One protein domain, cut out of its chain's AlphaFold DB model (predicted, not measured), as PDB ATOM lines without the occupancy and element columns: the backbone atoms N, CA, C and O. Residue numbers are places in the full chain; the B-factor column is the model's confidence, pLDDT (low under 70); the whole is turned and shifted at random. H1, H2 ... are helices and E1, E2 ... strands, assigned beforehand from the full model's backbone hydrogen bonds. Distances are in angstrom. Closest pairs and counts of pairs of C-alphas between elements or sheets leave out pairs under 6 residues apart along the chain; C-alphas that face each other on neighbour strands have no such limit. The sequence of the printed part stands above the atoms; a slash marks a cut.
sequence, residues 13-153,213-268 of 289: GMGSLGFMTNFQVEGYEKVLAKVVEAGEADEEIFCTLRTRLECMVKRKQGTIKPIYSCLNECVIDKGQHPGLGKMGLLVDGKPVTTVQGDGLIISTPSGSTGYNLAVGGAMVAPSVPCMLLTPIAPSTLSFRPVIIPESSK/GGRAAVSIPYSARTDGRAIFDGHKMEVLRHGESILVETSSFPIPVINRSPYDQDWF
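Overview. This is residues 13 to 153 and 213 to 268 of the 289 residues of the protein "Hypothetical protein" of Chloropicon laureae (UniProt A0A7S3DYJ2). Two strongly twisted sheets of six strands lie face to face as a sandwich, their strands crossed at 26 degrees. Beyond one end of it runs a ribbon of two strands, E1 and E14, with the helix H1 farther out and residues 36 to 42 sticking out free. One sheet runs E3 E2 E13 E10 E5 E6, the other E9 E8 E7 E4 E11 E12 with the short H2 on it; these sheets and the ribbon are antiparallel. Look for 197 printed residues with three named helices and fourteen named strands, in the order H1, E1 to E7, H2, E8 to E14, H3; the class is mostly strand, with 98 residues, under half, in named elements. The whole is compact, with a radius of gyration of the C-alphas of 18.8 A, and only just elongated, spanning 62 by 31 by 30 A.

Arrangement. Start at the sheet of E3, residues 64 to 70, E2, 53 to 58, E13, 245 to 250, E10, 215 to 219, E5, 85 to 91, and E6, 94 to 101. Within hydrogen-bond range are N 55 and O 68 in the hairpin E2 and E3, 2.8 A, and N 56 and O 247 between E2 and E13, 2.8 A. The facing sheet has E9, residues 146 to 149, E8, 130 to 136, E7, 103 to 107, E4, 73 to 77, E11, 228 to 232, and E12, 236 to 240; N 76 of E4 and O 104 of E7 are 2.8 A apart. The closest C-alphas of E7 and E13, Ile 106 and Val 248, are 7.7 A apart. H2, residues 115 to 118, is on this second sheet at a height of 8.6 A. E1, residues 46 to 50, pairs with E14, 255 to 259, at N 48 and O 257, 2.9 A, and runs on into E2 at 16 degrees. H1, residues 28 to 37, is apart from E14 and from H3, residues 265 to 268. Every O i to N i+4 pair of H1 is within hydrogen-bond range; H2 and H3 are too short for one.

Along the chain. Find C-alpha 28 at (214.211, 306.809, 313.846), from which H1 runs 14.0 A. E6, the longest strand, starts at C-alpha 94, (200.149, 352.027, 322.486), and covers 20.9 A; E8 covers 19.3 A and E5 19.2 A. H3 ends at C-alpha 268, (208.149, 324.372, 302.486).

Size, cuts and confidence. The farthest C-alphas, Ala 41 and Ser 223, are 63.0 A apart. Residues 154 to 212 are not printed; C-alphas 153 and 213 stand 6.2 A apart across this cut. Of the links printed whole, H2 to E8 is long. The mean pLDDT of the printed part is 87.1; among the residues under 70 are 38 to 43.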
ATOM      1  N   GLY A  13     206.956 311.873 313.201       85.38
ATOM      2  CA  GLY A  13     205.562 311.713 312.812       85.38
ATOM      3  C   GLY A  13     205.169 310.241 312.853       85.38
ATOM      4  O   GLY A  13     205.879 309.405 312.307       85.38
ATOM      5  N   MET A  14     204.030 309.942 313.480       83.31
ATOM      6  CA  MET A  14     203.461 308.588 313.589       83.31
ATOM      7  C   MET A  14     202.171 308.423 312.766       83.31
ATOM      8  O   MET A  14     201.307 307.620 313.102       83.31
ATOM      9  N   GLY A  15     201.991 309.233 311.722       75.62
ATOM     10  CA  GLY A  15     200.831 309.161 310.832       75.62
ATOM     11  C   GLY A  15     200.248 310.531 310.514       75.62
ATOM     12  O   GLY A  15     200.419 311.027 309.403       75.62
ATOM     13  N   SER A  16     199.549 311.147 311.471       64.69
ATOM     14  CA  SER A  16     198.817 312.390 311.212       64.69
ATOM     15  C   SER A  16     199.723 313.576 310.861       64.69
ATOM     16  O   SER A  16     200.928 313.626 311.123       64.69
ATOM     17  N   LEU A  17     199.091 314.559 310.229       64.19
ATOM     18  CA  LEU A  17     199.699 315.772 309.717       64.19
ATOM     19  C   LEU A  17     200.264 316.656 310.841       64.19
ATOM     20  O   LEU A  17     199.500 317.222 311.616       64.19
ATOM     21  N   GLY A  18     201.587 316.838 310.913       76.12
ATOM     22  CA  GLY A  18     202.201 317.726 311.912       76.12
ATOM     23  C   GLY A  18     203.293 318.625 311.340       76.12
ATOM     24  O   GLY A  18     204.306 318.138 310.866       76.12
ATOM     25  N   PHE A  19     203.153 319.950 311.407       82.44
ATOM     26  CA  PHE A  19     204.181 320.908 310.941       82.44
ATOM     27  C   PHE A  19     205.447 320.967 311.812       82.44
ATOM     28  O   PHE A  19     206.425 321.634 311.464       82.44
ATOM     29  N   MET A  20     205.422 320.283 312.953       81.44
ATOM     30  CA  MET A  20     206.574 320.143 313.836       81.44
ATOM     31  C   MET A  20     207.231 318.772 313.742       81.44
ATOM     32  O   MET A  20     208.307 318.632 314.295       81.44
ATOM     33  N   THR A  21     206.624 317.776 313.087       82.75
ATOM     34  CA  THR A  21     207.180 316.422 312.931       82.75
ATOM     35  C   THR A  21     207.938 316.324 311.608       82.75
ATOM     36  O   THR A  21     207.360 316.095 310.542       82.75
ATOM     37  N   ASN A  22     209.249 316.565 311.677       77.06
ATOM     38  CA  ASN A  22     210.120 316.644 310.499       77.06
ATOM     39  C   ASN A  22     210.660 315.271 310.064       77.06
ATOM     40  O   ASN A  22     211.038 315.077 308.902       77.06
ATOM     41  N   PHE A  23     210.671 314.303 310.981       85.19
ATOM     42  CA  PHE A  23     211.142 312.945 310.736       85.19
ATOM     43  C   PHE A  23     209.966 311.978 310.642       85.19
ATOM     44  O   PHE A  23     208.953 312.155 311.311       85.19
ATOM     45  N   GLN A  24     210.102 310.957 309.803       84.00
ATOM     46  CA  GLN A  24     209.186 309.818 309.811       84.00
ATOM     47  C   GLN A  24     209.661 308.845 310.884       84.00
ATOM     48  O   GLN A  24     210.871 308.723 311.094       84.00
ATOM     49  N   VAL A  25     208.731 308.208 311.597       87.31
ATOM     50  CA  VAL A  25     209.090 307.233 312.637       87.31
ATOM     51  C   VAL A  25     209.847 306.045 312.036       87.31
ATOM     52  O   VAL A  25     210.740 305.488 312.674       87.31
ATOM     53  N   GLU A  26     209.575 305.712 310.773       86.00
ATOM     54  CA  GLU A  26     210.343 304.746 310.000       86.00
ATOM     55  C   GLU A  26     211.789 305.241 309.830       86.00
ATOM     56  O   GLU A  26     212.075 306.198 309.106       86.00
ATOM     57  N   GLY A  27     212.723 304.567 310.502       81.75
ATOM     58  CA  GLY A  27     214.142 304.924 310.480       81.75
ATOM     59  C   GLY A  27     214.587 305.873 311.595       81.75
ATOM     60  O   GLY A  27     215.658 306.470 311.464       81.75
ATOM     61  N   TYR A  28     213.823 305.993 312.689       88.25
ATOM     62  CA  TYR A  28     214.211 306.809 313.846       88.25
ATOM     63  C   TYR A  28     215.600 306.447 314.396       88.25
ATOM     64  O   TYR A  28     216.353 307.345 314.750       88.25
ATOM     65  N   GLU A  29     215.974 305.162 314.402       88.75
ATOM     66  CA  GLU A  29     217.270 304.691 314.913       88.75
ATOM     67  C   GLU A  29     218.444 305.350 314.191       88.75
ATOM     68  O   GLU A  29     219.359 305.852 314.833       88.75
ATOM     69  N   LYS A  30     218.379 305.435 312.855       86.25
ATOM     70  CA  LYS A  30     219.419 306.079 312.039       86.25
ATOM     71  C   LYS A  30     219.508 307.574 312.317       86.25
ATOM     72  O   LYS A  30     220.597 308.132 312.343       86.25
ATOM     73  N   VAL A  31     218.360 308.225 312.508       84.00
ATOM     74  CA  VAL A  31     218.302 309.657 312.831       84.00
ATOM     75  C   VAL A  31     218.895 309.912 314.214       84.00
ATOM     76  O   VAL A  31     219.682 310.839 314.367       84.00
ATOM     77  N   LEU A  32     218.545 309.095 315.210       85.81
ATOM     78  CA  LEU A  32     219.074 309.228 316.566       85.81
ATOM     79  C   LEU A  32     220.573 308.938 316.618       85.81
ATOM     80  O   LEU A  32     221.295 309.737 317.204       85.81
ATOM     81  N   ALA A  33     221.034 307.862 315.971       85.19
ATOM     82  CA  ALA A  33     222.455 307.542 315.857       85.19
ATOM     83  C   ALA A  33     223.216 308.723 315.255       85.19
ATOM     84  O   ALA A  33     224.108 309.258 315.898       85.19
ATOM     85  N   LYS A  34     222.749 309.250 314.114       81.00
ATOM     86  CA  LYS A  34     223.327 310.447 313.494       81.00
ATOM     87  C   LYS A  34     223.369 311.643 314.445       81.00
ATOM     88  O   LYS A  34     224.376 312.331 314.496       81.00
ATOM     89  N   VAL A  35     222.296 311.928 315.186       81.00
ATOM     90  CA  VAL A  35     222.276 313.099 316.080       81.00
ATOM     91  C   VAL A  35     223.225 312.937 317.270       81.00
ATOM     92  O   VAL A  35     223.812 313.921 317.714       81.00
ATOM     93  N   VAL A  36     223.374 311.719 317.790       80.44
ATOM     94  CA  VAL A  36     224.272 311.422 318.914       80.44
ATOM     95  C   VAL A  36     225.734 311.377 318.453       80.44
ATOM     96  O   VAL A  36     226.597 311.934 319.124       80.44
ATOM     97  N   GLU A  37     226.002 310.766 317.299       75.56
ATOM     98  CA  GLU A  37     227.340 310.541 316.731       75.56
ATOM     99  C   GLU A  37     227.891 311.746 315.957       75.56
ATOM    100  O   GLU A  37     229.099 311.855 315.777       75.56
ATOM    101  N   ALA A  38     227.057 312.698 315.528       63.91
ATOM    102  CA  ALA A  38     227.515 313.928 314.865       63.91
ATOM    103  C   ALA A  38     228.367 314.842 315.767       63.91
ATOM    104  O   ALA A  38     228.913 315.834 315.298       63.91
ATOM    105  N   GLY A  39     228.500 314.532 317.061       55.00
ATOM    106  CA  GLY A  39     229.544 315.128 317.896       55.00
ATOM    107  C   GLY A  39     230.960 314.632 317.560       55.00
ATOM    108  O   GLY A  39     231.929 315.284 317.939       55.00
ATOM    109  N   GLU A  40     231.079 313.498 316.862       53.59
ATOM    110  CA  GLU A  40     232.331 312.791 316.561       53.59
ATOM    111  C   GLU A  40     232.635 312.709 315.053       53.59
ATOM    112  O   GLU A  40     233.801 312.623 314.667       53.59
ATOM    113  N   ALA A  41     231.611 312.764 314.198       54.53
ATOM    114  CA  ALA A  41     231.739 312.803 312.741       54.53
ATOM    115  C   ALA A  41     231.496 314.224 312.194       54.53
ATOM    116  O   ALA A  41     230.639 314.932 312.713       54.53
ATOM    117  N   ASP A  42     232.174 314.614 311.104       60.34
ATOM    118  CA  ASP A  42     231.988 315.886 310.358       60.34
ATOM    119  C   ASP A  42     230.600 315.997 309.659       60.34
ATOM    120  O   ASP A  42     230.455 316.559 308.571       60.34
ATOM    121  N   GLU A  43     229.545 315.426 310.243       66.38
ATOM    122  CA  GLU A  43     228.186 315.485 309.717       66.38
ATOM    123  C   GLU A  43     227.404 316.681 310.274       66.38
ATOM    124  O   GLU A  43     227.237 316.851 311.480       66.38
ATOM    125  N   GLU A  44     226.829 317.488 309.380       71.44
ATOM    126  CA  GLU A  44     226.020 318.643 309.773       71.44
ATOM    127  C   GLU A  44     224.656 318.226 310.365       71.44
ATOM    128  O   GLU A  44     223.894 317.458 309.761       71.44
ATOM    129  N   ILE A  45     224.314 318.797 311.529       77.06
ATOM    130  CA  ILE A  45     222.957 318.800 312.092       77.06
ATOM    131  C   ILE A  45     222.347 320.189 311.908       77.06
ATOM    132  O   ILE A  45     222.913 321.201 312.322       77.06
ATOM    133  N   PHE A  46     221.131 320.234 311.365       83.12
ATOM    134  CA  PHE A  46     220.368 321.471 311.247       83.12
ATOM    135  C   PHE A  46     219.448 321.661 312.449       83.12
ATOM    136  O   PHE A  46     218.774 320.730 312.889       83.12
ATOM    137  N   CYS A  47     219.379 322.889 312.957       83.62
ATOM    138  CA  CYS A  47     218.524 323.255 314.080       83.62
ATOM    139  C   CYS A  47     217.830 324.591 313.797       83.62
ATOM    140  O   CYS A  47     218.477 325.544 313.366       83.62
ATOM    141  N   THR A  48     216.526 324.667 314.062       83.31
ATOM    142  CA  THR A  48     215.768 325.925 314.069       83.31
ATOM    143  C   THR A  48     215.371 326.255 315.499       83.31
ATOM    144  O   THR A  48     214.754 325.442 316.188       83.31
ATOM    145  N   LEU A  49     215.669 327.479 315.930       85.06
ATOM    146  CA  LEU A  49     215.172 328.022 317.189       85.06
ATOM    147  C   LEU A  49     213.734 328.499 316.998       85.06
ATOM    148  O   LEU A  49     213.486 329.536 316.388       85.06
ATOM    149  N   ARG A  50     212.770 327.736 317.512       87.06
ATOM    150  CA  ARG A  50     211.352 328.094 317.439       87.06
ATOM    151  C   ARG A  50     210.971 328.969 318.626       87.06
ATOM    152  O   ARG A  50     211.037 328.540 319.780       87.06
ATOM    153  N   THR A  51     210.575 330.203 318.336       89.06
ATOM    154  CA  THR A  51     210.132 331.188 319.329       89.06
ATOM    155  C   THR A  51     208.934 330.678 320.124       89.06
ATOM    156  O   THR A  51     208.063 329.998 319.580       89.06
ATOM    157  N   ARG A  52     208.851 331.081 321.391       91.19
ATOM    158  CA  ARG A  52     207.699 330.842 322.268       91.19
ATOM    159  C   ARG A  52     207.134 332.158 322.771       91.19
ATOM    160  O   ARG A  52     207.845 333.156 322.788       91.19
ATOM    161  N   LEU A  53     205.899 332.140 323.252       92.44
ATOM    162  CA  LEU A  53     205.294 333.250 323.980       92.44
ATOM    163  C   LEU A  53     205.418 333.027 325.487       92.44
ATOM    164  O   LEU A  53     205.282 331.903 325.977       92.44
ATOM    165  N   GLU A  54     205.625 334.112 326.219       91.56
ATOM    166  CA  GLU A  54     205.405 334.231 327.655       91.56
ATOM    167  C   GLU A  54     204.164 335.094 327.888       91.56
ATOM    168  O   GLU A  54     204.095 336.251 327.479       91.56
ATOM    169  N   CYS A  55     203.166 334.508 328.543       92.31
ATOM    170  CA  CYS A  55     201.878 335.130 328.794       92.31
ATOM    171  C   CYS A  55     201.692 335.348 330.295       92.31
ATOM    172  O   CYS A  55     201.733 334.410 331.092       92.31
ATOM    173  N   MET A  56     201.472 336.595 330.682       90.94
ATOM    174  CA  MET A  56     201.398 337.050 332.062       90.94
ATOM    175  C   MET A  56     200.027 337.642 332.343       90.94
ATOM    176  O   MET A  56     199.663 338.678 331.785       90.94
ATOM    177  N   VAL A  57     199.275 337.019 333.247       90.31
ATOM    178  CA  VAL A  57     197.981 337.561 333.671       90.31
ATOM    179  C   VAL A  57     198.199 338.637 334.733       90.31
ATOM    180  O   VAL A  57     198.745 338.372 335.804       90.31
ATOM    181  N   LYS A  58     197.743 339.854 334.438       89.38
ATOM    182  CA  LYS A  58     197.706 340.991 335.353       89.38
ATOM    183  C   LYS A  58     196.305 341.118 335.948       89.38
ATOM    184  O   LYS A  58     195.354 341.521 335.272       89.38
ATOM    185  N   ARG A  59     196.204 340.798 337.238       88.88
ATOM    186  CA  ARG A  59     194.972 340.900 338.031       88.88
ATOM    187  C   ARG A  59     194.713 342.343 338.476       88.88
ATOM    188  O   ARG A  59     195.630 343.167 338.503       88.88
ATOM    189  N   LYS A  60     193.477 342.639 338.900       83.94
ATOM    190  CA  LYS A  60     193.058 343.977 339.389       83.94
ATOM    191  C   LYS A  60     193.960 344.550 340.487       83.94
ATOM    192  O   LYS A  60     194.200 345.748 340.524       83.94
ATOM    193  N   GLN A  61     194.463 343.687 341.365       78.56
ATOM    194  CA  GLN A  61     195.315 344.051 342.505       78.56
ATOM    195  C   GLN A  61     196.776 344.331 342.100       78.56
ATOM    196  O   GLN A  61     197.628 344.527 342.958       78.56
ATOM    197  N   GLY A  62     197.090 344.324 340.798       75.19
ATOM    198  CA  GLY A  62     198.443 344.527 340.284       75.19
ATOM    199  C   GLY A  62     199.317 343.272 340.313       75.19
ATOM    200  O   GLY A  62     200.422 343.299 339.780       75.19
ATOM    201  N   THR A  63     198.829 342.161 340.873       77.00
ATOM    202  CA  THR A  63     199.542 340.882 340.893       77.00
ATOM    203  C   THR A  63     199.702 340.333 339.473       77.00
ATOM    204  O   THR A  63     198.711 340.117 338.770       77.00
ATOM    205  N   ILE A  64     200.951 340.099 339.061       73.06
ATOM    206  CA  ILE A  64     201.319 339.521 337.760       73.06
ATOM    207  C   ILE A  64     201.785 338.080 337.979       73.06
ATOM    208  O   ILE A  64     202.985 337.842 338.068       73.06
ATOM    209  N   LYS A  65     200.856 337.132 338.144       69.06
ATOM    210  CA  LYS A  65     201.120 335.679 338.229       69.06
ATOM    211  C   LYS A  65     199.827 334.900 337.928       69.06
ATOM    212  O   LYS A  65     198.759 335.377 338.322       69.06
ATOM    213  N   PRO A  66     199.899 333.694 337.332       74.56
ATOM    214  CA  PRO A  66     201.098 332.969 336.879       74.56
ATOM    215  C   PRO A  66     201.546 333.319 335.441       74.56
ATOM    216  O   PRO A  66     200.839 334.003 334.704       74.56
ATOM    217  N   ILE A  67     202.758 332.869 335.079       82.25
ATOM    218  CA  ILE A  67     203.338 332.990 333.729       82.25
ATOM    219  C   ILE A  67     203.104 331.681 332.978       82.25
ATOM    220  O   ILE A  67     203.555 330.625 333.430       82.25
ATOM    221  N   TYR A  68     202.455 331.769 331.825       90.69
ATOM    222  CA  TYR A  68     202.221 330.662 330.908       90.69
ATOM    223  C   TYR A  68     203.195 330.746 329.741       90.69
ATOM    224  O   TYR A  68     203.462 331.834 329.242       90.69
ATOM    225  N   SER A  69     203.739 329.609 329.313       91.25
ATOM    226  CA  SER A  69     204.541 329.545 328.094       91.25
ATOM    227  C   SER A  69     203.744 328.838 327.008       91.25
ATOM    228  O   SER A  69     203.154 327.796 327.292       91.25
ATOM    229  N   CYS A  70     203.741 329.410 325.807       93.50
ATOM    230  CA  CYS A  70     203.070 328.858 324.635       93.50
ATOM    231  C   CYS A  70     204.084 328.653 323.515       93.50
ATOM    232  O   CYS A  70     204.875 329.553 323.232       93.50
ATOM    233  N   LEU A  71     204.061 327.500 322.861       93.38
ATOM    234  CA  LEU A  71     204.815 327.276 321.633       93.38
ATOM    235  C   LEU A  71     204.075 327.832 320.419       93.38
ATOM    236  O   LEU A  71     204.713 328.407 319.539       93.38
ATOM    237  N   ASN A  72     202.751 327.692 320.385       95.69
ATOM    238  CA  ASN A  72     201.943 328.022 319.222       95.69
ATOM    239  C   ASN A  72     201.191 329.336 319.425       95.69
ATOM    240  O   ASN A  72     201.424 330.293 318.683       95.69
ATOM    241  N   GLU A  73     200.321 329.421 320.434       97.31
ATOM    242  CA  GLU A  73     199.497 330.613 320.623       97.31
ATOM    243  C   GLU A  73     198.939 330.816 322.035       97.31
ATOM    244  O   GLU A  73     198.735 329.887 322.820       97.31
ATOM    245  N   CYS A  74     198.619 332.080 322.306       97.25
ATOM    246  CA  CYS A  74     197.677 332.495 323.328       97.25
ATOM    247  C   CYS A  74     196.385 332.971 322.656       97.25
ATOM    248  O   CYS A  74     196.385 333.929 321.879       97.25
ATOM    249  N   VAL A  75     195.275 332.308 322.961       98.12
ATOM    250  CA  VAL A  75     193.942 332.658 322.469       98.12
ATOM    251  C   VAL A  75     193.199 333.401 323.565       98.12
ATOM    252  O   VAL A  75     193.070 332.885 324.670       98.12
ATOM    253  N   ILE A  76     192.680 334.588 323.269       97.19
ATOM    254  CA  ILE A  76     191.779 335.316 324.155       97.19
ATOM    255  C   ILE A  76     190.382 335.282 323.539       97.19
ATOM    256  O   ILE A  76     190.176 335.862 322.477       97.19
ATOM    257  N   ASP A  77     189.426 334.620 324.193       95.94
ATOM    258  CA  ASP A  77     188.046 334.498 323.712       95.94
ATOM    259  C   ASP A  77     187.009 335.116 324.664       95.94
ATOM    260  O   ASP A  77     187.297 335.488 325.807       95.94
ATOM    261  N   LYS A  78     185.778 335.247 324.165       93.56
ATOM    262  CA  LYS A  78     184.627 335.834 324.871       93.56
ATOM    263  C   LYS A  78     183.970 334.936 325.929       93.56
ATOM    264  O   LYS A  78     182.931 335.303 326.481       93.56
ATOM    265  N   GLY A  79     184.512 333.753 326.199       89.81
ATOM    266  CA  GLY A  79     183.880 332.792 327.092       89.81
ATOM    267  C   GLY A  79     182.624 332.141 326.508       89.81
ATOM    268  O   GLY A  79     182.414 332.078 325.301       89.81
ATOM    269  N   GLN A  80     181.763 331.647 327.398       86.81
ATOM    270  CA  GLN A  80     180.504 330.978 327.034       86.81
ATOM    271  C   GLN A  80     179.359 331.950 326.716       86.81
ATOM    272  O   GLN A  80     178.237 331.530 326.448       86.81
ATOM    273  N   HIS A  81     179.601 333.257 326.776       87.50
ATOM    274  CA  HIS A  81     178.534 334.226 326.605       87.50
ATOM    275  C   HIS A  81     178.103 334.333 325.128       87.50
ATOM    276  O   HIS A  81     178.962 334.359 324.242       87.50
ATOM    277  N   PRO A  82     176.793 334.443 324.828       87.75
ATOM    278  CA  PRO A  82     176.298 334.457 323.450       87.75
ATOM    279  C   PRO A  82     176.660 335.738 322.681       87.75
ATOM    280  O   PRO A  82     177.048 335.665 321.519       87.75
ATOM    281  N   GLY A  83     176.586 336.908 323.321       88.69
ATOM    282  CA  GLY A  83     176.916 338.200 322.698       88.69
ATOM    283  C   GLY A  83     178.408 338.398 322.408       88.69
ATOM    284  O   GLY A  83     179.231 337.646 322.914       88.69
ATOM    285  N   LEU A  84     178.745 339.435 321.633       91.44
ATOM    286  CA  LEU A  84     180.121 339.751 321.220       91.44
ATOM    287  C   LEU A  84     181.046 340.025 322.414       91.44
ATOM    288  O   LEU A  84     180.716 340.824 323.298       91.44
ATOM    289  N   GLY A  85     182.232 339.417 322.385       92.56
ATOM    290  CA  GLY A  85     183.325 339.773 323.277       92.56
ATOM    291  C   GLY A  85     183.830 341.178 322.977       92.56
ATOM    292  O   GLY A  85     183.718 341.669 321.852       92.56
ATOM    293  N   LYS A  86     184.386 341.837 323.993       94.56
ATOM    294  CA  LYS A  86     185.014 343.154 323.863       94.56
ATOM    295  C   LYS A  86     186.366 343.112 324.557       94.56
ATOM    296  O   LYS A  86     186.404 342.880 325.760       94.56
ATOM    297  N   MET A  87     187.453 343.334 323.824       94.19
ATOM    298  CA  MET A  87     188.820 343.274 324.356       94.19
ATOM    299  C   MET A  87     189.630 344.467 323.842       94.19
ATOM    300  O   MET A  87     189.647 344.735 322.646       94.19
ATOM    301  N   GLY A  88     190.299 345.206 324.722       93.62
ATOM    302  CA  GLY A  88     191.205 346.285 324.327       93.62
ATOM    303  C   GLY A  88     192.582 345.728 323.984       93.62
ATOM    304  O   GLY A  88     193.187 345.079 324.837       93.62
ATOM    305  N   LEU A  89     193.076 345.999 322.774       93.19
ATOM    306  CA  LEU A  89     194.396 345.585 322.299       93.19
ATOM    307  C   LEU A  89     195.373 346.761 322.336       93.19
ATOM    308  O   LEU A  89     195.139 347.811 321.728       93.19
ATOM    309  N   LEU A  90     196.495 346.554 323.014       88.94
ATOM    310  CA  LEU A  90     197.641 347.446 323.019       88.94
ATOM    311  C   LEU A  90     198.854 346.698 322.465       88.94
ATOM    312  O   LEU A  90     199.055 345.527 322.776       88.94
ATOM    313  N   VAL A  91     199.684 347.393 321.695       87.81
ATOM    314  CA  VAL A  91     200.992 346.901 321.249       87.81
ATOM    315  C   VAL A  91     202.040 347.907 321.703       87.81
ATOM    316  O   VAL A  91     201.893 349.108 321.479       87.81
ATOM    317  N   ASP A  92     203.049 347.432 322.428       84.00
ATOM    318  CA  ASP A  92     204.099 348.245 323.053       84.00
ATOM    319  C   ASP A  92     203.546 349.402 323.899       84.00
ATOM    320  O   ASP A  92     204.039 350.529 323.886       84.00
ATOM    321  N   GLY A  93     202.452 349.130 324.616       81.94
ATOM    322  CA  GLY A  93     201.755 350.114 325.445       81.94
ATOM    323  C   GLY A  93     200.945 351.160 324.669       81.94
ATOM    324  O   GLY A  93     200.256 351.963 325.296       81.94
ATOM    325  N   LYS A  94     200.968 351.149 323.331       83.56
ATOM    326  CA  LYS A  94     200.149 352.027 322.486       83.56
ATOM    327  C   LYS A  94     198.817 351.328 322.162       83.56
ATOM    328  O   LYS A  94     198.835 350.172 321.736       83.56
ATOM    329  N   PRO A  95     197.655 351.977 322.363       84.69
ATOM    330  CA  PRO A  95     196.369 351.390 321.999       84.69
ATOM    331  C   PRO A  95     196.274 351.230 320.481       84.69
ATOM    332  O   PRO A  95     196.496 352.187 319.742       84.69
ATOM    333  N   VAL A  96     195.941 350.021 320.032       88.06
ATOM    334  CA  VAL A  96     195.761 349.708 318.609       88.06
ATOM    335  C   VAL A  96     194.286 349.776 318.251       88.06
ATOM    336  O   VAL A  96     193.882 350.559 317.398       88.06
ATOM    337  N   THR A  97     193.464 348.955 318.905       90.38
ATOM    338  CA  THR A  97     192.021 348.898 318.655       90.38
ATOM    339  C   THR A  97     191.295 348.183 319.794       90.38
ATOM    340  O   THR A  97     191.912 347.628 320.704       90.38
ATOM    341  N   THR A  98     189.965 348.181 319.746       91.62
ATOM    342  CA  THR A  98     189.136 347.280 320.548       91.62
ATOM    343  C   THR A  98     188.632 346.152 319.659       91.62
ATOM    344  O   THR A  98     187.900 346.387 318.701       91.62
ATOM    345  N   VAL A  99     189.001 344.924 319.999       91.88
ATOM    346  CA  VAL A  99     188.475 343.715 319.375       91.88
ATOM    347  C   VAL A  99     187.029 343.533 319.810       91.88
ATOM    348  O   VAL A  99     186.733 343.472 321.005       91.88
ATOM    349  N   GLN A 100     186.135 343.453 318.830       94.31
ATOM    350  CA  GLN A 100     184.743 343.066 319.012       94.31
ATOM    351  C   GLN A 100     184.481 341.848 318.135       94.31
ATOM    352  O   GLN A 100     184.651 341.926 316.921       94.31
ATOM    353  N   GLY A 101     184.144 340.717 318.743       93.62
ATOM    354  CA  GLY A 101     184.093 339.428 318.050       93.62
ATOM    355  C   GLY A 101     184.124 338.259 319.023       93.62
ATOM    356  O   GLY A 101     183.853 338.429 320.217       93.62
ATOM    357  N   ASP A 102     184.487 337.087 318.515       95.69
ATOM    358  CA  ASP A 102     184.644 335.881 319.329       95.69
ATOM    359  C   ASP A 102     185.952 335.892 320.123       95.69
ATOM    360  O   ASP A 102     185.990 335.394 321.250       95.69
ATOM    361  N   GLY A 103     187.004 336.505 319.576       95.50
ATOM    362  CA  GLY A 103     188.313 336.515 320.215       95.50
ATOM    363  C   GLY A 103     189.442 337.134 319.406       95.50
ATOM    364  O   GLY A 103     189.242 337.737 318.351       95.50
ATOM    365  N   LEU A 104     190.648 336.968 319.933       97.38
ATOM    366  CA  LEU A 104     191.920 337.339 319.329       97.38
ATOM    367  C   LEU A 104     192.941 336.236 319.614       97.38
ATOM    368  O   LEU A 104     193.086 335.800 320.754       97.38
ATOM    369  N   ILE A 105     193.681 335.827 318.592       98.12
ATOM    370  CA  ILE A 105     194.823 334.925 318.705       98.12
ATOM    371  C   ILE A 105     196.098 335.761 318.644       98.12
ATOM    372  O   ILE A 105     196.269 336.568 317.729       98.12
ATOM    373  N   ILE A 106     196.995 335.540 319.602       97.50
ATOM    374  CA  ILE A 106     198.385 335.984 319.548       97.50
ATOM    375  C   ILE A 106     199.232 334.733 319.333       97.50
ATOM    376  O   ILE A 106     199.302 333.883 320.217       97.50
ATOM    377  N   SER A 107     199.826 334.591 318.152       97.25
ATOM    378  CA  SER A 107     200.497 333.361 317.721       97.25
ATOM    379  C   SER A 107     201.970 333.591 317.385       97.25
ATOM    380  O   SER A 107     202.362 334.677 316.955       97.25
ATOM    381  N   THR A 108     202.788 332.560 317.584       95.88
ATOM    382  CA  THR A 108     204.160 332.483 317.069       95.88
ATOM    383  C   THR A 108     204.149 332.067 315.591       95.88
ATOM    384  O   THR A 108     203.146 331.545 315.095       95.88
ATOM    385  N   PRO A 109     205.277 332.173 314.868       94.88
ATOM    386  CA  PRO A 109     205.399 331.611 313.525       94.88
ATOM    387  C   PRO A 109     205.106 330.104 313.488       94.88
ATOM    388  O   PRO A 109     204.521 329.610 312.530       94.88
ATOM    389  N   SER A 110     205.437 329.371 314.559       93.88
ATOM    390  CA  SER A 110     205.137 327.935 314.672       93.88
ATOM    391  C   SER A 110     203.638 327.656 314.800       93.88
ATOM    392  O   SER A 110     203.141 326.718 314.179       93.88
ATOM    393  N   GLY A 111     202.910 328.492 315.547       95.69
ATOM    394  CA  GLY A 111     201.451 328.415 315.658       95.69
ATOM    395  C   GLY A 111     200.703 328.934 314.428       95.69
ATOM    396  O   GLY A 111     199.504 328.690 314.292       95.69
ATOM    397  N   SER A 112     201.398 329.580 313.483       95.94
ATOM    398  CA  SER A 112     200.780 330.161 312.284       95.94
ATOM    399  C   SER A 112     200.031 329.135 311.425       95.94
ATOM    400  O   SER A 112     199.043 329.491 310.789       95.94
ATOM    401  N   THR A 113     200.456 327.865 311.462       93.25
ATOM    402  CA  THR A 113     199.843 326.721 310.761       93.25
ATOM    403  C   THR A 113     198.795 325.970 311.592       93.25
ATOM    404  O   THR A 113     198.255 324.968 311.128       93.25
ATOM    405  N   GLY A 114     198.553 326.397 312.833       92.44
ATOM    406  CA  GLY A 114     197.577 325.819 313.756       92.44
ATOM    407  C   GLY A 114     196.240 326.557 313.712       92.44
ATOM    408  O   GLY A 114     195.693 326.828 312.641       92.44
ATOM    409  N   TYR A 115     195.713 326.918 314.887       95.50
ATOM    410  CA  TYR A 115     194.418 327.595 314.985       95.50
ATOM    411  C   TYR A 115     194.405 328.947 314.257       95.50
ATOM    412  O   TYR A 115     193.406 329.303 313.635       95.50
ATOM    413  N   ASN A 116     195.544 329.649 314.240       96.81
ATOM    414  CA  ASN A 116     195.742 330.872 313.464       96.81
ATOM    415  C   ASN A 116     195.347 330.709 311.985       96.81
ATOM    416  O   ASN A 116     194.619 331.547 311.456       96.81
ATOM    417  N   LEU A 117     195.783 329.627 311.330       94.94
ATOM    418  CA  LEU A 117     195.449 329.356 309.930       94.94
ATOM    419  C   LEU A 117     193.943 329.137 309.747       94.94
ATOM    420  O   LEU A 117     193.350 329.640 308.795       94.94
ATOM    421  N   ALA A 118     193.316 328.419 310.684       94.31
ATOM    422  CA  ALA A 118     191.901 328.064 310.613       94.31
ATOM    423  C   ALA A 118     190.969 329.286 310.654       94.31
ATOM    424  O   ALA A 118     189.890 329.255 310.070       94.31
ATOM    425  N   VAL A 119     191.388 330.373 311.308       95.31
ATOM    426  CA  VAL A 119     190.626 331.633 311.374       95.31
ATOM    427  C   VAL A 119     191.080 332.670 310.335       95.31
ATOM    428  O   VAL A 119     190.711 333.840 310.417       95.31
ATOM    429  N   GLY A 120     191.865 332.254 309.334       94.00
ATOM    430  CA  GLY A 120     192.276 333.097 308.206       94.00
ATOM    431  C   GLY A 120     193.561 333.900 308.423       94.00
ATOM    432  O   GLY A 120     193.811 334.848 307.680       94.00
ATOM    433  N   GLY A 121     194.370 333.548 309.426       95.94
ATOM    434  CA  GLY A 121     195.713 334.089 309.617       95.94
ATOM    435  C   GLY A 121     196.706 333.608 308.552       95.94
ATOM    436  O   GLY A 121     196.506 332.588 307.893       95.94
ATOM    437  N   ALA A 122     197.799 334.353 308.373       95.00
ATOM    438  CA  ALA A 122     198.852 333.998 307.423       95.00
ATOM    439  C   ALA A 122     199.698 332.817 307.926       95.00
ATOM    440  O   ALA A 122     199.943 332.702 309.125       95.00
ATOM    441  N   MET A 123     200.198 331.992 307.000       93.75
ATOM    442  CA  MET A 123     201.263 331.026 307.287       93.75
ATOM    443  C   MET A 123     202.612 331.733 307.250       93.75
ATOM    444  O   MET A 123     202.918 332.438 306.287       93.75
ATOM    445  N   VAL A 124     203.424 331.521 308.278       94.44
ATOM    446  CA  VAL A 124     204.730 332.164 308.425       94.44
ATOM    447  C   VAL A 124     205.784 331.097 308.694       94.44
ATOM    448  O   VAL A 124     205.556 330.167 309.468       94.44
ATOM    449  N   ALA A 125     206.932 331.215 308.027       91.75
ATOM    450  CA  ALA A 125     208.033 330.282 308.208       91.75
ATOM    451  C   ALA A 125     208.622 330.400 309.632       91.75
ATOM    452  O   ALA A 125     208.714 331.517 310.149       91.75
ATOM    453  N   PRO A 126     209.037 329.292 310.278       89.44
ATOM    454  CA  PRO A 126     209.493 329.306 311.667       89.44
ATOM    455  C   PRO A 126     210.696 330.213 311.949       89.44
ATOM    456  O   PRO A 126     210.846 330.648 313.088       89.44
ATOM    457  N   SER A 127     211.537 330.501 310.948       85.19
ATOM    458  CA  SER A 127     212.696 331.392 311.095       85.19
ATOM    459  C   SER A 127     212.358 332.887 311.130       85.19
ATOM    460  O   SER A 127     213.233 333.692 311.447       85.19
ATOM    461  N   VAL A 128     211.125 333.288 310.798       89.19
ATOM    462  CA  VAL A 128     210.738 334.705 310.738       89.19
ATOM    463  C   VAL A 128     210.452 335.234 312.151       89.19
ATOM    464  O   VAL A 128     209.490 334.786 312.773       89.19
ATOM    465  N   PRO A 129     211.214 336.221 312.661       87.19
ATOM    466  CA  PRO A 129     211.063 336.729 314.025       87.19
ATOM    467  C   PRO A 129     209.849 337.665 314.153       87.19
ATOM    468  O   PRO A 129     209.945 338.887 313.992       87.19
ATOM    469  N   CYS A 130     208.671 337.101 314.414       90.69
ATOM    470  CA  CYS A 130     207.427 337.867 314.500       90.69
ATOM    471  C   CYS A 130     206.386 337.247 315.435       90.69
ATOM    472  O   CYS A 130     206.431 336.059 315.740       90.69
ATOM    473  N   MET A 131     205.390 338.046 315.811       93.38
ATOM    474  CA  MET A 131     204.126 337.572 316.373       93.38
ATOM    475  C   MET A 131     202.976 337.896 315.425       93.38
ATOM    476  O   MET A 131     202.958 338.938 314.767       93.38
ATOM    477  N   LEU A 132     201.982 337.019 315.394       95.81
ATOM    478  CA  LEU A 132     200.770 337.190 314.612       95.81
ATOM    479  C   LEU A 132     199.617 337.584 315.533       95.81
ATOM    480  O   LEU A 132     199.407 336.959 316.568       95.81
ATOM    481  N   LEU A 133     198.864 338.604 315.134       96.19
ATOM    482  CA  LEU A 133     197.640 339.065 315.779       96.19
ATOM    483  C   LEU A 133     196.470 338.772 314.843       96.19
ATOM    484  O   LEU A 133     196.303 339.449 313.827       96.19
ATOM    485  N   THR A 134     195.655 337.782 315.186       97.50
ATOM    486  CA  THR A 134     194.621 337.259 314.288       97.50
ATOM    487  C   THR A 134     193.263 337.272 314.984       97.50
ATOM    488  O   THR A 134     193.070 336.538 315.954       97.50
ATOM    489  N   PRO A 135     192.310 338.120 314.556       96.62
ATOM    490  CA  PRO A 135     190.993 338.170 315.178       96.62
ATOM    491  C   PRO A 135     190.159 336.925 314.856       96.62
ATOM    492  O   PRO A 135     190.223 336.395 313.750       96.62
ATOM    493  N   ILE A 136     189.323 336.504 315.804       96.69
ATOM    494  CA  ILE A 136     188.363 335.408 315.641       96.69
ATOM    495  C   ILE A 136     186.978 336.025 315.449       96.69
ATOM    496  O   ILE A 136     186.483 336.718 316.342       96.69
ATOM    497  N   ALA A 137     186.382 335.784 314.277       94.06
ATOM    498  CA  ALA A 137     185.064 336.289 313.878       94.06
ATOM    499  C   ALA A 137     184.818 337.762 314.293       94.06
ATOM    500  O   ALA A 137     183.899 338.048 315.067       94.06
ATOM    501  N   PRO A 138     185.661 338.716 313.841       94.12
ATOM    502  CA  PRO A 138     185.489 340.117 314.203       94.12
ATOM    503  C   PRO A 138     184.187 340.672 313.614       94.12
ATOM    504  O   PRO A 138     183.861 340.433 312.454       94.12
ATOM    505  N   SER A 139     183.473 341.497 314.380       91.75
ATOM    506  CA  SER A 139     182.245 342.162 313.921       91.75
ATOM    507  C   SER A 139     182.499 343.293 312.914       91.75
ATOM    508  O   SER A 139     181.559 343.944 312.467       91.75
ATOM    509  N   THR A 140     183.763 343.560 312.575       87.12
ATOM    510  CA  THR A 140     184.182 344.528 311.559       87.12
ATOM    511  C   THR A 140     184.993 343.838 310.463       87.12
ATOM    512  O   THR A 140     185.926 343.084 310.736       87.12
ATOM    513  N   LEU A 141     184.675 344.145 309.203       82.12
ATOM    514  CA  LEU A 141     185.341 343.580 308.022       82.12
ATOM    515  C   LEU A 141     186.771 344.102 307.815       82.12
ATOM    516  O   LEU A 141     187.568 343.483 307.102       82.12
ATOM    517  N   SER A 142     187.090 345.260 308.400       86.50
ATOM    518  CA  SER A 142     188.400 345.899 308.260       86.50
ATOM    519  C   SER A 142     189.440 345.347 309.229       86.50
ATOM    520  O   SER A 142     190.631 345.588 309.031       86.50
ATOM    521  N   PHE A 143     189.030 344.592 310.254       87.19
ATOM    522  CA  PHE A 143     189.981 344.025 311.199       87.19
ATOM    523  C   PHE A 143     190.560 342.723 310.648       87.19
ATOM    524  O   PHE A 143     189.974 341.648 310.763       87.19
ATOM    525  N   ARG A 144     191.707 342.858 309.983       92.00
ATOM    526  CA  ARG A 144     192.446 341.765 309.351       92.00
ATOM    527  C   ARG A 144     193.590 341.284 310.247       92.00
ATOM    528  O   ARG A 144     194.023 342.043 311.115       92.00
ATOM    529  N   PRO A 145     194.086 340.052 310.037       94.56
ATOM    530  CA  PRO A 145     195.293 339.579 310.699       94.56
ATOM    531  C   PRO A 145     196.475 340.516 310.434       94.56
ATOM    532  O   PRO A 145     196.640 341.012 309.317       94.56
ATOM    533  N   VAL A 146     197.300 340.744 311.453       93.44
ATOM    534  CA  VAL A 146     198.490 341.599 311.375       93.44
ATOM    535  C   VAL A 146     199.687 340.845 311.931       93.44
ATOM    536  O   VAL A 146     199.593 340.193 312.965       93.44
ATOM    537  N   ILE A 147     200.823 340.963 311.254       93.56
ATOM    538  CA  ILE A 147     202.105 340.453 311.734       93.56
ATOM    539  C   ILE A 147     202.881 341.633 312.312       93.56
ATOM    540  O   ILE A 147     203.043 342.658 311.647       93.56
ATOM    541  N   ILE A 148     203.346 341.491 313.548       89.69
ATOM    542  CA  ILE A 148     204.187 342.474 314.230       89.69
ATOM    543  C   ILE A 148     205.561 341.863 314.511       89.69
ATOM    544  O   ILE A 148     205.658 340.651 314.718       89.69
ATOM    545  N   PRO A 149     206.642 342.658 314.502       87.25
ATOM    546  CA  PRO A 149     207.960 342.135 314.831       87.25
ATOM    547  C   PRO A 149     207.996 341.654 316.289       87.25
ATOM    548  O   PRO A 149     207.328 342.222 317.155       87.25
ATOM    549  N   GLU A 150     208.792 340.621 316.570       76.12
ATOM    550  CA  GLU A 150     208.982 340.134 317.948       76.12
ATOM    551  C   GLU A 150     209.732 341.138 318.836       76.12
ATOM    552  O   GLU A 150     209.685 341.039 320.056       76.12
ATOM    553  N   SER A 151     210.427 342.098 318.216       70.31
ATOM    554  CA  SER A 151     211.081 343.223 318.868       70.31
ATOM    555  C   SER A 151     210.668 344.531 318.190       70.31
ATOM    556  O   SER A 151     210.748 344.685 316.973       70.31
ATOM    557  N   SER A 152     210.238 345.511 318.979       51.72
ATOM    558  CA  SER A 152     209.955 346.870 318.502       51.72
ATOM    559  C   SER A 152     211.078 347.816 318.896       51.72
ATOM    560  O   SER A 152     211.656 347.720 319.979       51.72
ATOM    561  N   LYS A 153     211.380 348.766 318.005       38.72
ATOM    562  CA  LYS A 153     212.388 349.805 318.235       38.72
ATOM    563  C   LYS A 153     211.989 350.719 319.395       38.72
ATOM    564  O   LYS A 153     210.878 351.242 319.440       38.72
ATOM    565  N   GLY A 213     210.803 345.677 322.815       51.38
ATOM    566  CA  GLY A 213     209.553 345.884 322.089       51.38
ATOM    567  C   GLY A 213     208.961 344.545 321.626       51.38
ATOM    568  O   GLY A 213     209.557 343.510 321.894       51.38
ATOM    569  N   GLY A 214     207.823 344.561 320.933       64.00
ATOM    570  CA  GLY A 214     207.101 343.350 320.536       64.00
ATOM    571  C   GLY A 214     206.264 342.793 321.686       64.00
ATOM    572  O   GLY A 214     206.300 341.605 321.985       64.00
ATOM    573  N   ARG A 215     205.531 343.661 322.391       83.12
ATOM    574  CA  ARG A 215     204.645 343.272 323.497       83.12
ATOM    575  C   ARG A 215     203.198 343.533 323.136       83.12
ATOM    576  O   ARG A 215     202.825 344.680 322.902       83.12
ATOM    577  N   ALA A 216     202.366 342.501 323.160       88.50
ATOM    578  CA  ALA A 216     200.927 342.642 322.995       88.50
ATOM    579  C   ALA A 216     200.246 342.541 324.363       88.50
ATOM    580  O   ALA A 216     200.454 341.584 325.101       88.50
ATOM    581  N   ALA A 217     199.423 343.521 324.719       91.50
ATOM    582  CA  ALA A 217     198.593 343.464 325.913       91.50
ATOM    583  C   ALA A 217     197.118 343.464 325.517       91.50
ATOM    584  O   ALA A 217     196.661 344.335 324.776       91.50
ATOM    585  N   VAL A 218     196.371 342.497 326.041       93.06
ATOM    586  CA  VAL A 218     194.933 342.360 325.813       93.06
ATOM    587  C   VAL A 218     194.223 342.536 327.141       93.06
ATOM    588  O   VAL A 218     194.523 341.855 328.116       93.06
ATOM    589  N   SER A 219     193.289 343.476 327.199       93.81
ATOM    590  CA  SER A 219     192.538 343.804 328.411       93.81
ATOM    591  C   SER A 219     191.051 343.566 328.218       93.81
ATOM    592  O   SER A 219     190.515 343.817 327.138       93.81
ATOM    593  N   ILE A 220     190.367 343.125 329.271       94.50
ATOM    594  CA  ILE A 220     188.904 343.084 329.288       94.50
ATOM    595  C   ILE A 220     188.428 344.426 329.856       94.50
ATOM    596  O   ILE A 220     188.621 344.682 331.042       94.50
ATOM    597  N   PRO A 221     187.855 345.340 329.055       92.25
ATOM    598  CA  PRO A 221     187.436 346.644 329.553       92.25
ATOM    599  C   PRO A 221     186.276 346.503 330.546       92.25
ATOM    600  O   PRO A 221     185.431 345.626 330.402       92.25
ATOM    601  N   TYR A 222     186.150 347.431 331.500       91.12
ATOM    602  CA  TYR A 222     185.007 347.465 332.433       91.12
ATOM    603  C   TYR A 222     183.643 347.606 331.743       91.12
ATOM    604  O   TYR A 222     182.627 347.226 332.306       91.12
ATOM    605  N   SER A 223     183.624 348.121 330.510       90.94
ATOM    606  CA  SER A 223     182.419 348.202 329.677       90.94
ATOM    607  C   SER A 223     182.096 346.909 328.916       90.94
ATOM    608  O   SER A 223     181.131 346.887 328.151       90.94
ATOM    609  N   ALA A 224     182.908 345.853 329.045       89.62
ATOM    610  CA  ALA A 224     182.598 344.555 328.460       89.62
ATOM    611  C   ALA A 224     181.368 343.953 329.147       89.62
ATOM    612  O   ALA A 224     181.183 344.080 330.353       89.62
ATOM    613  N   ARG A 225     180.525 343.258 328.384       87.75
ATOM    614  CA  ARG A 225     179.352 342.569 328.945       87.75
ATOM    615  C   ARG A 225     179.721 341.264 329.654       87.75
ATOM    616  O   ARG A 225     178.890 340.695 330.347       87.75
ATOM    617  N   THR A 226     180.947 340.787 329.455       89.81
ATOM    618  CA  THR A 226     181.374 339.433 329.798       89.81
ATOM    619  C   THR A 226     182.817 339.449 330.269       89.81
ATOM    620  O   THR A 226     183.600 340.301 329.842       89.81
ATOM    621  N   ASP A 227     183.161 338.475 331.106       93.56
ATOM    622  CA  ASP A 227     184.552 338.086 331.312       93.56
ATOM    623  C   ASP A 227     185.110 337.470 330.009       93.56
ATOM    624  O   ASP A 227     184.353 337.038 329.131       93.56
ATOM    625  N   GLY A 228     186.433 337.446 329.876       93.81
ATOM    626  CA  GLY A 228     187.136 336.737 328.806       93.81
ATOM    627  C   GLY A 228     187.845 335.487 329.324       93.81
ATOM    628  O   GLY A 228     187.950 335.269 330.535       93.81
ATOM    629  N   ARG A 229     188.379 334.671 328.416       95.75
ATOM    630  CA  ARG A 229     189.273 333.556 328.761       95.75
ATOM    631  C   ARG A 229     190.553 333.651 327.956       95.75
ATOM    632  O   ARG A 229     190.487 333.867 326.754       95.75
ATOM    633  N   ALA A 230     191.690 333.463 328.608       96.00
ATOM    634  CA  ALA A 230     192.971 333.245 327.959       96.00
ATOM    635  C   ALA A 230     193.272 331.744 327.941       96.00
ATOM    636  O   ALA A 230     193.225 331.098 328.986       96.00
ATOM    637  N   ILE A 231     193.568 331.193 326.772       96.94
ATOM    638  CA  ILE A 231     193.859 329.780 326.541       96.94
ATOM    639  C   ILE A 231     195.272 329.682 325.963       96.94
ATOM    640  O   ILE A 231     195.633 330.428 325.056       96.94
ATOM    641  N   PHE A 232     196.072 328.767 326.497       96.31
ATOM    642  CA  PHE A 232     197.496 328.627 326.202       96.31
ATOM    643  C   PHE A 232     197.743 327.283 325.516       96.31
ATOM    644  O   PHE A 232     197.504 326.241 326.138       96.31
ATOM    645  N   ASP A 233     198.169 327.310 324.246       95.25
ATOM    646  CA  ASP A 233     198.348 326.129 323.377       95.25
ATOM    647  C   ASP A 233     197.150 325.151 323.388       95.25
ATOM    648  O   ASP A 233     197.309 323.945 323.232       95.25
ATOM    649  N   GLY A 234     195.932 325.637 323.650       92.94
ATOM    650  CA  GLY A 234     194.729 324.797 323.737       92.94
ATOM    651  C   GLY A 234     194.618 323.904 324.984       92.94
ATOM    652  O   GLY A 234     193.648 323.159 325.098       92.94
ATOM    653  N   HIS A 235     195.558 323.972 325.934       89.38
ATOM    654  CA  HIS A 235     195.605 323.051 327.082       89.38
ATOM    655  C   HIS A 235     195.247 323.697 328.422       89.38
ATOM    656  O   HIS A 235     194.513 323.116 329.221       89.38
ATOM    657  N   LYS A 236     195.798 324.882 328.703       91.69
ATOM    658  CA  LYS A 236     195.571 325.605 329.965       91.69
ATOM    659  C   LYS A 236     194.681 326.806 329.713       91.69
ATOM    660  O   LYS A 236     194.771 327.413 328.651       91.69
ATOM    661  N   MET A 237     193.860 327.162 330.696       92.94
ATOM    662  CA  MET A 237     192.931 328.279 330.585       92.94
ATOM    663  C   MET A 237     192.896 329.106 331.867       92.94
ATOM    664  O   MET A 237     192.920 328.561 332.968       92.94
ATOM    665  N   GLU A 238     192.818 330.420 331.695       94.00
ATOM    666  CA  GLU A 238     192.625 331.410 332.746       94.00
ATOM    667  C   GLU A 238     191.447 332.319 332.421       94.00
ATOM    668  O   GLU A 238     191.328 332.838 331.312       94.00
ATOM    669  N   VAL A 239     190.597 332.569 333.412       94.06
ATOM    670  CA  VAL A 239     189.514 333.548 333.278       94.06
ATOM    671  C   VAL A 239     190.087 334.945 333.490       94.06
ATOM    672  O   VAL A 239     190.753 335.192 334.495       94.06
ATOM    673  N   LEU A 240     189.808 335.862 332.566       93.31
ATOM    674  CA  LEU A 240     190.147 337.279 332.657       93.31
ATOM    675  C   LEU A 240     188.890 338.070 333.010       93.31
ATOM    676  O   LEU A 240     187.970 338.183 332.198       93.31
ATOM    677  N   ARG A 241     188.851 338.633 334.218       93.69
ATOM    678  CA  ARG A 241     187.721 339.466 334.649       93.69
ATOM    679  C   ARG A 241     187.817 340.878 334.080       93.69
ATOM    680  O   ARG A 241     188.888 341.324 333.673       93.69
ATOM    681  N   HIS A 242     186.725 341.635 334.126       92.94
ATOM    682  CA  HIS A 242     186.735 343.066 333.788       92.94
ATOM    683  C   HIS A 242     187.857 343.824 334.495       92.94
ATOM    684  O   HIS A 242     188.013 343.704 335.704       92.94
ATOM    685  N   GLY A 243     188.604 344.646 333.772       89.38
ATOM    686  CA  GLY A 243     189.759 345.390 334.277       89.38
ATOM    687  C   GLY A 243     191.042 344.565 334.402       89.38
ATOM    688  O   GLY A 243     192.094 345.134 334.682       89.38
ATOM    689  N   GLU A 244     190.986 343.250 334.190       92.62
ATOM    690  CA  GLU A 244     192.174 342.407 334.100       92.62
ATOM    691  C   GLU A 244     192.726 342.411 332.678       92.62
ATOM    692  O   GLU A 244     192.050 342.746 331.699       92.62
ATOM    693  N   SER A 245     194.001 342.063 332.572       91.69
ATOM    694  CA  SER A 245     194.688 342.019 331.289       91.69
ATOM    695  C   SER A 245     195.672 340.871 331.241       91.69
ATOM    696  O   SER A 245     196.104 340.357 332.271       91.69
ATOM    697  N   ILE A 246     196.032 340.486 330.029       93.19
ATOM    698  CA  ILE A 246     197.117 339.570 329.755       93.19
ATOM    699  C   ILE A 246     198.170 340.289 328.926       93.19
ATOM    700  O   ILE A 246     197.849 340.965 327.950       93.19
ATOM    701  N   LEU A 247     199.419 340.181 329.357       92.00
ATOM    702  CA  LEU A 247     200.585 340.651 328.625       92.00
ATOM    703  C   LEU A 247     201.238 339.445 327.958       92.00
ATOM    704  O   LEU A 247     201.539 338.467 328.635       92.00
ATOM    705  N   VAL A 248     201.448 339.530 326.655       92.88
ATOM    706  CA  VAL A 248     202.074 338.502 325.832       92.88
ATOM    707  C   VAL A 248     203.337 339.090 325.217       92.88
ATOM    708  O   VAL A 248     203.300 340.147 324.583       92.88
ATOM    709  N   GLU A 249     204.454 338.414 325.436       89.12
ATOM    710  CA  GLU A 249     205.757 338.777 324.884       89.12
ATOM    711  C   GLU A 249     206.481 337.538 324.359       89.12
ATOM    712  O   GLU A 249     206.183 336.413 324.769       89.12
ATOM    713  N   THR A 250     207.439 337.728 323.458       88.50
ATOM    714  CA  THR A 250     208.314 336.638 323.027       88.50
ATOM    715  C   THR A 250     209.213 336.201 324.182       88.50
ATOM    716  O   THR A 250     209.843 337.016 324.855       88.50
ATOM    717  N   SER A 251     209.270 334.894 324.423       85.75
ATOM    718  CA  SER A 251     210.128 334.290 325.438       85.75
ATOM    719  C   SER A 251     211.596 334.436 325.056       85.75
ATOM    720  O   SER A 251     211.977 334.206 323.910       85.75
ATOM    721  N   SER A 252     212.446 334.693 326.050       82.31
ATOM    722  CA  SER A 252     213.904 334.656 325.881       82.31
ATOM    723  C   SER A 252     214.455 333.238 325.668       82.31
ATOM    724  O   SER A 252     215.640 333.084 325.386       82.31
ATOM    725  N   PHE A 253     213.618 332.203 325.805       83.19
ATOM    726  CA  PHE A 253     214.010 330.798 325.705       83.19
ATOM    727  C   PHE A 253     213.222 330.087 324.590       83.19
ATOM    728  O   PHE A 253     212.184 329.464 324.874       83.19
ATOM    729  N   PRO A 254     213.685 330.173 323.326       84.94
ATOM    730  CA  PRO A 254     213.109 329.412 322.220       84.94
ATOM    731  C   PRO A 254     213.349 327.904 322.394       84.94
ATOM    732  O   PRO A 254     214.217 327.482 323.160       84.94
ATOM    733  N   ILE A 255     212.580 327.085 321.673       86.19
ATOM    734  CA  ILE A 255     212.806 325.636 321.602       86.19
ATOM    735  C   ILE A 255     213.781 325.346 320.455       86.19
ATOM    736  O   ILE A 255     213.446 325.653 319.307       86.19
ATOM    737  N   PRO A 256     214.948 324.735 320.710       87.56
ATOM    738  CA  PRO A 256     215.782 324.206 319.641       87.56
ATOM    739  C   PRO A 256     215.112 322.968 319.042       87.56
ATOM    740  O   PRO A 256     214.892 321.982 319.742       87.56
ATOM    741  N   VAL A 257     214.766 323.013 317.757       85.94
ATOM    742  CA  VAL A 257     214.165 321.883 317.036       85.94
ATOM    743  C   VAL A 257     215.128 321.405 315.967       85.94
ATOM    744  O   VAL A 257     215.525 322.176 315.093       85.94
ATOM    745  N   ILE A 258     215.484 320.127 316.035       86.56
ATOM    746  CA  ILE A 258     216.351 319.485 315.054       86.56
ATOM    747  C   ILE A 258     215.565 319.257 313.762       86.56
ATOM    748  O   ILE A 258     214.414 318.809 313.765       86.56
ATOM    749  N   ASN A 259     216.206 319.578 312.647       84.44
ATOM    750  CA  ASN A 259     215.636 319.521 311.312       84.44
ATOM    751  C   ASN A 259     216.370 318.498 310.451       84.44
ATOM    752  O   ASN A 259     217.524 318.145 310.699       84.44
ATOM    753  N   ARG A 260     215.695 318.057 309.392       83.25
ATOM    754  CA  ARG A 260     216.285 317.220 308.349       83.25
ATOM    755  C   ARG A 260     217.044 318.071 307.330       83.25
ATOM    756  O   ARG A 260     217.997 317.580 306.731       83.25
ATOM    757  N   SER A 261     216.618 319.310 307.095       82.50
ATOM    758  CA  SER A 261     217.187 320.180 306.060       82.50
ATOM    759  C   SER A 261     217.378 321.623 306.551       82.50
ATOM    760  O   SER A 261     216.675 322.062 307.466       82.50
ATOM    761  N   PRO A 262     218.324 322.379 305.964       79.31
ATOM    762  CA  PRO A 262     218.584 323.761 306.358       79.31
ATOM    763  C   PRO A 262     217.522 324.735 305.812       79.31
ATOM    764  O   PRO A 262     216.725 324.386 304.940       79.31
ATOM    765  N   TYR A 263     217.550 325.984 306.293       73.38
ATOM    766  CA  TYR A 263     216.820 327.136 305.730       73.38
ATOM    767  C   TYR A 263     215.305 326.929 305.517       73.38
ATOM    768  O   TYR A 263     214.776 327.255 304.456       73.38
ATOM    769  N   ASP A 264     214.599 326.359 306.498       81.75
ATOM    770  CA  ASP A 264     213.147 326.102 306.446       81.75
ATOM    771  C   ASP A 264     212.672 325.239 305.255       81.75
ATOM    772  O   ASP A 264     211.475 325.170 304.963       81.75
ATOM    773  N   GLN A 265     213.566 324.506 304.582       85.69
ATOM    774  CA  GLN A 265     213.174 323.599 303.495       85.69
ATOM    775  C   GLN A 265     212.166 322.540 303.964       85.69
ATOM    776  O   GLN A 265     211.214 322.225 303.244       85.69
ATOM    777  N   ASP A 266     212.313 322.056 305.200       84.75
ATOM    778  CA  ASP A 266     211.363 321.135 305.832       84.75
ATOM    779  C   ASP A 266     209.963 321.749 305.986       84.75
ATOM    780  O   ASP A 266     208.950 321.048 305.878       84.75
ATOM    781  N   TRP A 267     209.883 323.067 306.185       89.25
ATOM    782  CA  TRP A 267     208.620 323.793 306.273       89.25
ATOM    783  C   TRP A 267     207.953 323.934 304.901       89.25
ATOM    784  O   TRP A 267     206.775 323.597 304.772       89.25
ATOM    785  N   PHE A 268     208.690 324.324 303.855       87.69
ATOM    786  CA  PHE A 268     208.149 324.372 302.486       87.69
ATOM    787  C   PHE A 268     207.680 322.997 302.005       87.69
ATOM    788  O   PHE A 268     206.589 322.863 301.440       87.69
TER     789      PHE A 268